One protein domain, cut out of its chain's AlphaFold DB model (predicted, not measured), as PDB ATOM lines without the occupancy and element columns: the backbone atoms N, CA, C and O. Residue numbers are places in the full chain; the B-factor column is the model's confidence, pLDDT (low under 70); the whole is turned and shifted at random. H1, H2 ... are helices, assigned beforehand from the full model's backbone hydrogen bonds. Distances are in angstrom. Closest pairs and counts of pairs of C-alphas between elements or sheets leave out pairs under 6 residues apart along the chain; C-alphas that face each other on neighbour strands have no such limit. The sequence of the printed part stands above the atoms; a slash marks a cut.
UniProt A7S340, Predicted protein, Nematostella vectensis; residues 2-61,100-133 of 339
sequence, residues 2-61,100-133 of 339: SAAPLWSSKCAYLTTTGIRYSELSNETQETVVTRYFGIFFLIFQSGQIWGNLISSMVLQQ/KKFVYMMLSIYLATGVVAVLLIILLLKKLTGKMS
ATOM      1  N   SER A   2     276.472 230.957 328.304       71.50
ATOM      2  CA  SER A   2     276.843 229.812 329.160       71.50
ATOM      3  C   SER A   2     276.322 228.443 328.693       71.50
ATOM      4  O   SER A   2     276.851 227.422 329.123       71.50
ATOM      5  N   ALA A   3     275.322 228.390 327.808       72.25
ATOM      6  CA  ALA A   3     274.662 227.138 327.421       72.25
ATOM      7  C   ALA A   3     275.588 226.141 326.696       72.25
ATOM      8  O   ALA A   3     275.614 224.963 327.047       72.25
ATOM      9  N   ALA A   4     276.387 226.606 325.730       74.19
ATOM     10  CA  ALA A   4     277.291 225.734 324.975       74.19
ATOM     11  C   ALA A   4     278.432 225.153 325.843       74.19
ATOM     12  O   ALA A   4     278.609 223.931 325.838       74.19
ATOM     13  N   PRO A   5     279.148 225.949 326.668       77.44
ATOM     14  CA  PRO A   5     280.107 225.404 327.633       77.44
ATOM     15  C   PRO A   5     279.467 224.469 328.668       77.44
ATOM     16  O   PRO A   5     280.064 223.463 329.052       77.44
ATOM     17  N   LEU A   6     278.238 224.761 329.107       79.31
ATOM     18  CA  LEU A   6     277.504 223.899 330.032       79.31
ATOM     19  C   LEU A   6     277.196 222.532 329.403       79.31
ATOM     20  O   LEU A   6     277.369 221.506 330.053       79.31
ATOM     21  N   TRP A   7     276.767 222.492 328.142       78.19
ATOM     22  CA  TRP A   7     276.509 221.230 327.448       78.19
ATOM     23  C   TRP A   7     277.795 220.434 327.212       78.19
ATOM     24  O   TRP A   7     277.859 219.246 327.517       78.19
ATOM     25  N   SER A   8     278.855 221.110 326.761       77.69
ATOM     26  CA  SER A   8     280.169 220.494 326.564       77.69
ATOM     27  C   SER A   8     280.727 219.901 327.864       77.69
ATOM     28  O   SER A   8     281.168 218.753 327.876       77.69
ATOM     29  N   SER A   9     280.638 220.635 328.978       81.19
ATOM     30  CA  SER A   9     281.086 220.147 330.289       81.19
ATOM     31  C   SER A   9     280.251 218.976 330.809       81.19
ATOM     32  O   SER A   9     280.829 218.028 331.338       81.19
ATOM     33  N   LYS A  10     278.925 218.977 330.609       83.75
ATOM     34  CA  LYS A  10     278.053 217.832 330.935       83.75
ATOM     35  C   LYS A  10     278.449 216.580 330.153       83.75
ATOM     36  O   LYS A  10     278.667 215.538 330.764       83.75
ATOM     37  N   CYS A  11     278.595 216.685 328.831       80.69
ATOM     38  CA  CYS A  11     279.006 215.555 327.994       80.69
ATOM     39  C   CYS A  11     280.389 215.035 328.400       80.69
ATOM     40  O   CYS A  11     280.565 213.833 328.568       80.69
ATOM     41  N   ALA A  12     281.349 215.934 328.639       82.56
ATOM     42  CA  ALA A  12     282.676 215.553 329.110       82.56
ATOM     43  C   ALA A  12     282.617 214.827 330.465       82.56
ATOM     44  O   ALA A  12     283.266 213.794 330.629       82.56
ATOM     45  N   TYR A  13     281.819 215.321 331.417       85.50
ATOM     46  CA  TYR A  13     281.615 214.688 332.725       85.50
ATOM     47  C   TYR A  13     281.023 213.279 332.592       85.50
ATOM     48  O   TYR A  13     281.508 212.341 333.228       85.50
ATOM     49  N   LEU A  14     279.989 213.111 331.762       86.75
ATOM     50  CA  LEU A  14     279.344 211.817 331.534       86.75
ATOM     51  C   LEU A  14     280.306 210.814 330.900       86.75
ATOM     52  O   LEU A  14     280.466 209.717 331.431       86.75
ATOM     53  N   THR A  15     280.979 211.200 329.813       85.38
ATOM     54  CA  THR A  15     281.919 210.322 329.107       85.38
ATOM     55  C   THR A  15     283.067 209.899 330.017       85.38
ATOM     56  O   THR A  15     283.374 208.718 330.119       85.38
ATOM     57  N   THR A  16     283.677 210.843 330.737       85.88
ATOM     58  CA  THR A  16     284.814 210.536 331.624       85.88
ATOM     59  C   THR A  16     284.412 209.680 332.825       85.88
ATOM     60  O   THR A  16     285.176 208.804 333.232       85.88
ATOM     61  N   THR A  17     283.209 209.875 333.373       86.94
ATOM     62  CA  THR A  17     282.673 209.014 334.440       86.94
ATOM     63  C   THR A  17     282.344 207.616 333.917       86.94
ATOM     64  O   THR A  17     282.698 206.634 334.564       86.94
ATOM     65  N   GLY A  18     281.737 207.516 332.731       88.19
ATOM     66  CA  GLY A  18     281.444 206.246 332.064       88.19
ATOM     67  C   GLY A  18     282.704 205.433 331.764       88.19
ATOM     68  O   GLY A  18     282.746 204.243 332.060       88.19
ATOM     69  N   ILE A  19     283.769 206.081 331.280       85.25
ATOM     70  CA  ILE A  19     285.064 205.420 331.047       85.25
ATOM     71  C   ILE A  19     285.633 204.864 332.360       85.25
ATOM     72  O   ILE A  19     285.963 203.683 332.425       85.25
ATOM     73  N   ARG A  20     285.661 205.653 333.444       85.44
ATOM     74  CA  ARG A  20     286.122 205.153 334.756       85.44
ATOM     75  C   ARG A  20     285.284 203.990 335.282       85.44
ATOM     76  O   ARG A  20     285.820 203.089 335.914       85.44
ATOM     77  N   TYR A  21     283.975 204.016 335.047       87.50
ATOM     78  CA  TYR A  21     283.100 202.914 335.430       87.50
ATOM     79  C   TYR A  21     283.403 201.651 334.614       87.50
ATOM     80  O   TYR A  21     283.485 200.566 335.180       87.50
ATOM     81  N   SER A  22     283.647 201.786 333.308       88.50
ATOM     82  CA  SER A  22     284.001 200.651 332.446       88.50
ATOM     83  C   SER A  22     285.310 199.969 332.863       88.50
ATOM     84  O   SER A  22     285.377 198.745 332.853       88.50
ATOM     85  N   GLU A  23     286.300 200.740 333.337       86.88
ATOM     86  CA  GLU A  23     287.563 200.211 333.877       86.88
ATOM     87  C   GLU A  23     287.349 199.365 335.144       86.88
ATOM     88  O   GLU A  23     288.085 198.411 335.378       86.88
ATOM     89  N   LEU A  24     286.338 199.693 335.956       87.69
ATOM     90  CA  LEU A  24     286.004 198.962 337.185       87.69
ATOM     91  C   LEU A  24     285.111 197.743 336.926       87.69
ATOM     92  O   LEU A  24     285.229 196.737 337.621       87.69
ATOM     93  N   SER A  25     284.204 197.838 335.953       83.69
ATOM     94  CA  SER A  25     283.237 196.782 335.620       83.69
ATOM     95  C   SER A  25     283.715 195.825 334.526       83.69
ATOM     96  O   SER A  25     283.028 194.847 334.251       83.69
ATOM     97  N   ASN A  26     284.882 196.080 333.923       82.81
ATOM     98  CA  ASN A  26     285.472 195.281 332.844       82.81
ATOM     99  C   ASN A  26     284.533 195.120 331.621       82.81
ATOM    100  O   ASN A  26     284.537 194.096 330.940       82.81
ATOM    101  N   GLU A  27     283.706 196.139 331.360       85.44
ATOM    102  CA  GLU A  27     282.798 196.230 330.205       85.44
ATOM    103  C   GLU A  27     283.382 197.153 329.119       85.44
ATOM    104  O   GLU A  27     284.269 197.965 329.383       85.44
ATOM    105  N   THR A  28     282.865 197.081 327.886       85.56
ATOM    106  CA  THR A  28     283.316 197.974 326.808       85.56
ATOM    107  C   THR A  28     282.920 199.428 327.082       85.56
ATOM    108  O   THR A  28     281.786 199.724 327.472       85.56
ATOM    109  N   GLN A  29     283.855 200.357 326.843       82.56
ATOM    110  CA  GLN A  29     283.642 201.794 327.068       82.56
ATOM    111  C   GLN A  29     282.413 202.306 326.312       82.56
ATOM    112  O   GLN A  29     281.593 203.026 326.875       82.56
ATOM    113  N   GLU A  30     282.250 201.888 325.057       78.81
ATOM    114  CA  GLU A  30     281.145 202.302 324.189       78.81
ATOM    115  C   GLU A  30     279.777 201.904 324.757       78.81
ATOM    116  O   GLU A  30     278.854 202.722 324.776       78.81
ATOM    117  N   THR A  31     279.656 200.693 325.309       78.88
ATOM    118  CA  THR A  31     278.404 200.209 325.910       78.88
ATOM    119  C   THR A  31     278.057 200.999 327.168       78.88
ATOM    120  O   THR A  31     276.927 201.470 327.325       78.88
ATOM    121  N   VAL A  32     279.032 201.193 328.059       81.50
ATOM    122  CA  VAL A  32     278.833 201.919 329.322       81.50
ATOM    123  C   VAL A  32     278.503 203.388 329.067       81.50
ATOM    124  O   VAL A  32     277.538 203.915 329.627       81.50
ATOM    125  N   VAL A  33     279.260 204.048 328.187       80.88
ATOM    126  CA  VAL A  33     279.044 205.456 327.830       80.88
ATOM    127  C   VAL A  33     277.665 205.635 327.191       80.88
ATOM    128  O   VAL A  33     276.923 206.532 327.596       80.88
ATOM    129  N   THR A  34     277.260 204.744 326.281       79.50
ATOM    130  CA  THR A  34     275.928 204.790 325.654       79.50
ATOM    131  C   THR A  34     274.803 204.647 326.682       79.50
ATOM    132  O   THR A  34     273.840 205.414 326.643       79.50
ATOM    133  N   ARG A  35     274.929 203.738 327.661       82.38
ATOM    134  CA  ARG A  35     273.946 203.595 328.754       82.38
ATOM    135  C   ARG A  35     273.829 204.871 329.592       82.38
ATOM    136  O   ARG A  35     272.719 205.306 329.895       82.38
ATOM    137  N   TYR A  36     274.957 205.497 329.931       81.56
ATOM    138  CA  TYR A  36     274.986 206.737 330.714       81.56
ATOM    139  C   TYR A  36     274.311 207.892 329.966       81.56
ATOM    140  O   TYR A  36     273.485 208.602 330.546       81.56
ATOM    141  N   PHE A  37     274.607 208.055 328.671       80.44
ATOM    142  CA  PHE A  37     273.923 209.040 327.833       80.44
ATOM    143  C   PHE A  37     272.429 208.732 327.690       80.44
ATOM    144  O   PHE A  37     271.621 209.656 327.777       80.44
ATOM    145  N   GLY A  38     272.041 207.462 327.551       79.25
ATOM    146  CA  GLY A  38     270.637 207.046 327.488       79.25
ATOM    147  C   GLY A  38     269.838 207.455 328.730       79.25
ATOM    148  O   GLY A  38     268.801 208.108 328.613       79.25
ATOM    149  N   ILE A  39     270.351 207.152 329.928       80.75
ATOM    150  CA  ILE A  39     269.713 207.536 331.201       80.75
ATOM    151  C   ILE A  39     269.637 209.063 331.332       80.75
ATOM    152  O   ILE A  39     268.603 209.609 331.722       80.75
ATOM    153  N   PHE A  40     270.709 209.770 330.970       80.50
ATOM    154  CA  PHE A  40     270.733 211.229 331.011       80.50
ATOM    155  C   PHE A  40     269.694 211.863 330.086       80.50
ATOM    156  O   PHE A  40     268.966 212.752 330.525       80.50
ATOM    157  N   PHE A  41     269.585 211.404 328.837       76.12
ATOM    158  CA  PHE A  41     268.590 211.923 327.900       76.12
ATOM    159  C   PHE A  41     267.160 211.579 328.321       76.12
ATOM    160  O   PHE A  41     266.273 212.412 328.141       76.12
ATOM    161  N   LEU A  42     266.935 210.416 328.942       78.12
ATOM    162  CA  LEU A  42     265.635 210.056 329.517       78.12
ATOM    163  C   LEU A  42     265.211 211.064 330.595       78.12
ATOM    164  O   LEU A  42     264.102 211.599 330.544       78.12
ATOM    165  N   ILE A  43     266.109 211.381 331.532       78.38
ATOM    166  CA  ILE A  43     265.847 212.370 332.589       78.38
ATOM    167  C   ILE A  43     265.696 213.773 331.989       78.38
ATOM    168  O   ILE A  43     264.748 214.483 332.324       78.38
ATOM    169  N   PHE A  44     266.580 214.170 331.071       76.88
ATOM    170  CA  PHE A  44     266.542 215.482 330.424       76.88
ATOM    171  C   PHE A  44     265.217 215.718 329.684       76.88
ATOM    172  O   PHE A  44     264.579 216.753 329.875       76.88
ATOM    173  N   GLN A  45     264.756 214.736 328.907       74.00
ATOM    174  CA  GLN A  45     263.496 214.821 328.172       74.00
ATOM    175  C   GLN A  45     262.279 214.802 329.110       74.00
ATOM    176  O   GLN A  45     261.297 215.499 328.850       74.00
ATOM    177  N   SER A  46     262.347 214.074 330.235       75.38
ATOM    178  CA  SER A  46     261.282 214.085 331.248       75.38
ATOM    179  C   SER A  46     261.040 215.481 331.839       75.38
ATOM    180  O   SER A  46     259.918 215.790 332.234       75.38
ATOM    181  N   GLY A  47     262.048 216.363 331.818       74.81
ATOM    182  CA  GLY A  47     261.924 217.751 332.265       74.81
ATOM    183  C   GLY A  47     260.822 218.531 331.541       74.81
ATOM    184  O   GLY A  47     260.172 219.371 332.157       74.81
ATOM    185  N   GLN A  48     260.538 218.210 330.273       72.50
ATOM    186  CA  GLN A  48     259.432 218.832 329.532       72.50
ATOM    187  C   GLN A  48     258.066 218.469 330.127       72.50
ATOM    188  O   GLN A  48     257.167 219.302 330.176       72.50
ATOM    189  N   ILE A  49     257.915 217.237 330.623       74.69
ATOM    190  CA  ILE A  49     256.678 216.762 331.253       74.69
ATOM    191  C   ILE A  49     256.442 217.532 332.553       74.69
ATOM    192  O   ILE A  49     255.362 218.082 332.754       74.69
ATOM    193  N   TRP A  50     257.469 217.625 333.402       77.06
ATOM    194  CA  TRP A  50     257.396 218.367 334.661       77.06
ATOM    195  C   TRP A  50     257.166 219.868 334.440       77.06
ATOM    196  O   TRP A  50     256.357 220.468 335.142       77.06
ATOM    197  N   GLY A  51     257.811 220.468 333.436       77.75
ATOM    198  CA  GLY A  51     257.613 221.879 333.089       77.75
ATOM    199  C   GLY A  51     256.193 222.181 332.604       77.75
ATOM    200  O   GLY A  51     255.582 223.160 333.043       77.75
ATOM    201  N   ASN A  52     255.632 221.307 331.767       75.50
ATOM    202  CA  ASN A  52     254.254 221.441 331.292       75.50
ATOM    203  C   ASN A  52     253.242 221.217 332.420       75.50
ATOM    204  O   ASN A  52     252.247 221.930 332.477       75.50
ATOM    205  N   LEU A  53     253.519 220.294 333.346       74.44
ATOM    206  CA  LEU A  53     252.675 220.048 334.515       74.44
ATOM    207  C   LEU A  53     252.610 221.277 335.436       74.44
ATOM    208  O   LEU A  53     251.525 221.699 335.833       74.44
ATOM    209  N   ILE A  54     253.761 221.887 335.745       76.06
ATOM    210  CA  ILE A  54     253.824 223.128 336.537       76.06
ATOM    211  C   ILE A  54     253.056 224.245 335.823       76.06
ATOM    212  O   ILE A  54     252.261 224.946 336.449       76.06
ATOM    213  N   SER A  55     253.247 224.360 334.506       71.62
ATOM    214  CA  SER A  55     252.553 225.353 333.685       71.62
ATOM    215  C   SER A  55     251.037 225.166 333.731       71.62
ATOM    216  O   SER A  55     250.316 226.129 333.970       71.62
ATOM    217  N   SER A  56     250.538 223.935 333.583       71.62
ATOM    218  CA  SER A  56     249.099 223.663 333.615       71.62
ATOM    219  C   SER A  56     248.478 223.899 334.989       71.62
ATOM    220  O   SER A  56     247.394 224.464 335.059       71.62
ATOM    221  N   MET A  57     249.157 223.523 336.081       70.06
ATOM    222  CA  MET A  57     248.614 223.702 337.437       70.06
ATOM    223  C   MET A  57     248.455 225.180 337.807       70.06
ATOM    224  O   MET A  57     247.456 225.563 338.407       70.06
ATOM    225  N   VAL A  58     249.416 226.020 337.419       74.31
ATOM    226  CA  VAL A  58     249.364 227.462 337.693       74.31
ATOM    227  C   VAL A  58     248.391 228.184 336.756       74.31
ATOM    228  O   VAL A  58     247.705 229.108 337.189       74.31
ATOM    229  N   LEU A  59     248.315 227.780 335.482       65.50
ATOM    230  CA  LEU A  59     247.430 228.421 334.502       65.50
ATOM    231  C   LEU A  59     245.953 228.040 334.692       65.50
ATOM    232  O   LEU A  59     245.094 228.865 334.412       65.50
ATOM    233  N   GLN A  60     245.644 226.848 335.217       60.88
ATOM    234  CA  GLN A  60     244.266 226.435 335.542       60.88
ATOM    235  C   GLN A  60     243.656 227.185 336.738       60.88
ATOM    236  O   GLN A  60     242.445 227.144 336.924       60.88
ATOM    237  N   GLN A  61     244.471 227.860 337.555       58.09
ATOM    238  CA  GLN A  61     243.992 228.697 338.664       58.09
ATOM    239  C   GLN A  61     243.564 230.105 338.223       58.09
ATOM    240  O   GLN A  61     242.968 230.829 339.019       58.09
ATOM    241  N   LYS A 100     249.209 240.340 337.473       71.25
ATOM    242  CA  LYS A 100     250.605 240.314 337.945       71.25
ATOM    243  C   LYS A 100     250.875 239.146 338.906       71.25
ATOM    244  O   LYS A 100     251.996 238.648 338.952       71.25
ATOM    245  N   LYS A 101     249.844 238.682 339.625       71.38
ATOM    246  CA  LYS A 101     249.889 237.518 340.519       71.38
ATOM    247  C   LYS A 101     250.343 236.233 339.811       71.38
ATOM    248  O   LYS A 101     251.226 235.564 340.339       71.38
ATOM    249  N   PHE A 102     249.841 235.925 338.610       71.94
ATOM    250  CA  PHE A 102     250.250 234.725 337.859       71.94
ATOM    251  C   PHE A 102     251.713 234.796 337.419       71.94
ATOM    252  O   PHE A 102     252.457 233.825 337.547       71.94
ATOM    253  N   VAL A 103     252.144 235.971 336.953       78.31
ATOM    254  CA  VAL A 103     253.530 236.201 336.523       78.31
ATOM    255  C   VAL A 103     254.494 236.040 337.698       78.31
ATOM    256  O   VAL A 103     255.502 235.345 337.574       78.31
ATOM    257  N   TYR A 104     254.176 236.626 338.858       80.88
ATOM    258  CA  TYR A 104     254.995 236.468 340.060       80.88
ATOM    259  C   TYR A 104     254.998 235.025 340.582       80.88
ATOM    260  O   TYR A 104     256.050 234.548 341.005       80.88
ATOM    261  N   MET A 105     253.876 234.302 340.493       82.00
ATOM    262  CA  MET A 105     253.801 232.891 340.883       82.00
ATOM    263  C   MET A 105     254.710 232.013 340.014       82.00
ATOM    264  O   MET A 105     255.564 231.308 340.555       82.00
ATOM    265  N   MET A 106     254.626 232.128 338.685       80.56
ATOM    266  CA  MET A 106     255.510 231.402 337.761       80.56
ATOM    267  C   MET A 106     256.987 231.729 337.985       80.56
ATOM    268  O   MET A 106     257.827 230.829 338.042       80.56
ATOM    269  N   LEU A 107     257.307 233.016 338.156       85.44
ATOM    270  CA  LEU A 107     258.677 233.461 338.393       85.44
ATOM    271  C   LEU A 107     259.230 232.910 339.715       85.44
ATOM    272  O   LEU A 107     260.381 232.480 339.767       85.44
ATOM    273  N   SER A 108     258.411 232.880 340.772       88.38
ATOM    274  CA  SER A 108     258.815 232.351 342.079       88.38
ATOM    275  C   SER A 108     259.136 230.854 342.026       88.38
ATOM    276  O   SER A 108     260.177 230.437 342.534       88.38
ATOM    277  N   ILE A 109     258.309 230.057 341.339       88.69
ATOM    278  CA  ILE A 109     258.514 228.611 341.181       88.69
ATOM    279  C   ILE A 109     259.773 228.346 340.352       88.69
ATOM    280  O   ILE A 109     260.586 227.489 340.707       88.69
ATOM    281  N   TYR A 110     259.982 229.111 339.278       86.62
ATOM    282  CA  TYR A 110     261.179 229.001 338.445       86.62
ATOM    283  C   TYR A 110     262.467 229.292 339.233       86.62
ATOM    284  O   TYR A 110     263.434 228.536 339.156       86.62
ATOM    285  N   LEU A 111     262.477 230.354 340.044       92.75
ATOM    286  CA  LEU A 111     263.635 230.691 340.874       92.75
ATOM    287  C   LEU A 111     263.869 229.662 341.987       92.75
ATOM    288  O   LEU A 111     265.007 229.238 342.190       92.75
ATOM    289  N   ALA A 112     262.813 229.217 342.671       92.38
ATOM    290  CA  ALA A 112     262.916 228.221 343.736       92.38
ATOM    291  C   ALA A 112     263.472 226.888 343.210       92.38
ATOM    292  O   ALA A 112     264.428 226.346 343.767       92.38
ATOM    293  N   THR A 113     262.930 226.390 342.094       90.06
ATOM    294  CA  THR A 113     263.426 225.166 341.445       90.06
ATOM    295  C   THR A 113     264.867 225.317 340.958       90.06
ATOM    296  O   THR A 113     265.660 224.390 341.115       90.06
ATOM    297  N   GLY A 114     265.250 226.495 340.453       91.50
ATOM    298  CA  GLY A 114     266.630 226.808 340.084       91.50
ATOM    299  C   GLY A 114     267.607 226.736 341.264       91.50
ATOM    300  O   GLY A 114     268.655 226.099 341.155       91.50
ATOM    301  N   VAL A 115     267.257 227.329 342.411       95.44
ATOM    302  CA  VAL A 115     268.091 227.281 343.628       95.44
ATOM    303  C   VAL A 115     268.227 225.849 344.143       95.44
ATOM    304  O   VAL A 115     269.341 225.405 344.427       95.44
ATOM    305  N   VAL A 116     267.125 225.094 344.199       93.94
ATOM    306  CA  VAL A 116     267.145 223.677 344.594       93.94
ATOM    307  C   VAL A 116     268.038 222.862 343.654       93.94
ATOM    308  O   VAL A 116     268.851 222.070 344.125       93.94
ATOM    309  N   ALA A 117     267.965 223.088 342.340       90.38
ATOM    310  CA  ALA A 117     268.818 222.401 341.372       90.38
ATOM    311  C   ALA A 117     270.312 222.700 341.591       90.38
ATOM    312  O   ALA A 117     271.132 221.784 341.541       90.38
ATOM    313  N   VAL A 118     270.676 223.955 341.874       92.56
ATOM    314  CA  VAL A 118     272.065 224.331 342.186       92.56
ATOM    315  C   VAL A 118     272.543 223.647 343.468       92.56
ATOM    316  O   VAL A 118     273.638 223.086 343.479       92.56
ATOM    317  N   LEU A 119     271.720 223.628 344.521       93.75
ATOM    318  CA  LEU A 119     272.042 222.936 345.772       93.75
ATOM    319  C   LEU A 119     272.238 221.431 345.556       93.75
ATOM    320  O   LEU A 119     273.219 220.870 346.037       93.75
ATOM    321  N   LEU A 120     271.363 220.786 344.780       91.00
ATOM    322  CA  LEU A 120     271.501 219.369 344.435       91.00
ATOM    323  C   LEU A 120     272.797 219.096 343.665       91.00
ATOM    324  O   LEU A 120     273.490 218.128 343.964       91.00
ATOM    325  N   ILE A 121     273.171 219.953 342.714       90.31
ATOM    326  CA  ILE A 121     274.441 219.803 341.993       90.31
ATOM    327  C   ILE A 121     275.624 219.938 342.958       90.31
ATOM    328  O   ILE A 121     276.529 219.115 342.910       90.31
ATOM    329  N   ILE A 122     275.618 220.926 343.855       89.06
ATOM    330  CA  ILE A 122     276.720 221.133 344.811       89.06
ATOM    331  C   ILE A 122     276.866 219.941 345.768       89.06
ATOM    332  O   ILE A 122     277.987 219.541 346.074       89.06
ATOM    333  N   LEU A 123     275.752 219.368 346.232       89.56
ATOM    334  CA  LEU A 123     275.758 218.286 347.219       89.56
ATOM    335  C   LEU A 123     275.996 216.900 346.601       89.56
ATOM    336  O   LEU A 123     276.715 216.090 347.185       89.56
ATOM    337  N   LEU A 124     275.402 216.604 345.437       87.75
ATOM    338  CA  LEU A 124     275.463 215.272 344.820       87.75
ATOM    339  C   LEU A 124     276.566 215.129 343.766       87.75
ATOM    340  O   LEU A 124     277.043 214.012 343.539       87.75
ATOM    341  N   LEU A 125     276.984 216.211 343.100       84.50
ATOM    342  CA  LEU A 125     277.982 216.116 342.039       84.50
ATOM    343  C   LEU A 125     279.389 216.071 342.637       84.50
ATOM    344  O   LEU A 125     280.005 217.090 342.953       84.50
ATOM    345  N   LYS A 126     279.937 214.859 342.762       79.00
ATOM    346  CA  LYS A 126     281.338 214.687 343.149       79.00
ATOM    347  C   LYS A 126     282.256 215.257 342.072       79.00
ATOM    348  O   LYS A 126     282.153 214.937 340.891       79.00
ATOM    349  N   LYS A 127     283.222 216.069 342.498       70.31
ATOM    350  CA  LYS A 127     284.260 216.599 341.611       70.31
ATOM    351  C   LYS A 127     285.077 215.448 341.017       70.31
ATOM    352  O   LYS A 127     285.715 214.699 341.761       70.31
ATOM    353  N   LEU A 128     285.125 215.344 339.686       69.38
ATOM    354  CA  LEU A 128     286.036 214.421 339.002       69.38
ATOM    355  C   LEU A 128     287.479 214.842 339.274       69.38
ATOM    356  O   LEU A 128     288.023 215.738 338.637       69.38
ATOM    357  N   THR A 129     288.104 214.167 340.232       57.19
ATOM    358  CA  THR A 129     289.522 214.324 340.573       57.19
ATOM    359  C   THR A 129     290.266 213.058 340.126       57.19
ATOM    360  O   THR A 129     289.688 211.970 340.166       57.19
ATOM    361  N   GLY A 130     291.497 213.158 339.605       61.00
ATOM    362  CA  GLY A 130     292.337 211.990 339.252       61.00
ATOM    363  C   GLY A 130     293.115 212.103 337.930       61.00
ATOM    364  O   GLY A 130     293.136 213.166 337.326       61.00
ATOM    365  N   LYS A 131     293.725 210.996 337.466       48.41
ATOM    366  CA  LYS A 131     294.682 210.906 336.326       48.41
ATOM    367  C   LYS A 131     294.164 211.378 334.953       48.41
ATOM    368  O   LYS A 131     294.963 211.669 334.077       48.41
ATOM    369  N   MET A 132     292.845 211.478 334.784       51.66
ATOM    370  CA  MET A 132     292.184 212.018 333.582       51.66
ATOM    371  C   MET A 132     291.796 213.503 333.735       51.66
ATOM    372  O   MET A 132     291.274 214.120 332.809       51.66
ATOM    373  N   SER A 133     292.060 214.101 334.907       48.94
ATOM    374  CA  SER A 133     292.148 215.551 335.054       48.94
ATOM    375  C   SER A 133     293.301 215.975 334.171       48.94
ATOM    376  O   SER A 133     294.451 215.741 334.535       48.94
TER     377      SER A 133
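Overview. This is residues 2 to 61 and 100 to 133 of the 339 residues of the protein "Predicted protein" of Nematostella vectensis (UniProt A7S340). One long helix, H2, makes the long axis of a loose rod, and a helix folds back from each of its ends: H1 meets it near its first residues as an open V, and H3 meets it near its last residues as a narrower V. H1 and H3 stay apart from each other, and the first residues of H1 and the later part of H3 stand free. The printed part has 94 residues with three named helices, in the order H1, H2, H3, and no named strand; the class is all helix. The whole is loose, with a radius of gyration of the C-alphas of 17.7 A, and the C-alphas span 55 by 23 by 23 A.

Along the chain. H1 is residues 3 to 25, 32.6 A from first to last C-alpha, and begins with C-alpha 3 at (274.662, 227.138, 327.421). H2, the longest helix by residues, is residues 29 to 59 and measures 45.6 A; its C-alpha 29 is at (283.642, 201.794, 327.068). After the cut, H3 is residues 100 to 124, 35.9 A long, and ends with C-alpha 124 at (275.463, 215.272, 344.820). Residues 125 to 133 follow with no named element.

Arrangement. H1 touches H2 with residues 14 to 22 alone, and H2 touches H1 with residues 29 to 37 alone. Their closest C-alphas, those of Gly 18 and Val 33, are 4.9 A apart. The two run opposite ways at a steep tilt of 45 degrees. H3 touches H2 with residues 102 to 106 alone, and H2 touches H3 with residues 55 to 59 alone. The closest C-alphas here are those of Val 58 and Met 106, 7.3 A apart. H2 and H3 run opposite ways at a shallow tilt of 25 degrees. H1 and H3 are apart. In H1 and H3 every O i to N i+4 pair is within hydrogen-bond range; in H2 it is 25 of 27.

Size, cuts and confidence. The two C-alphas farthest apart are those of Asn 26 and Lys 100, at 57.2 A. Residues 62 to 99 are cut out and not printed, and C-alphas 61 and 100 are 13.4 A apart across the cut. The link from H1 to H2, with 3 residues between them, is tight; the link from H2 to H3 runs across the cut. Residues 2 to 9, of which 3 to 9 belong to H1, stand free, as do residues 41 to 50 of H2 and residues 111 to 126, of which 111 to 124 belong to H3. The mean pLDDT of the printed part is 79.5, and it is under 70 at residues 59 to 61 and 128 to 133 of this model.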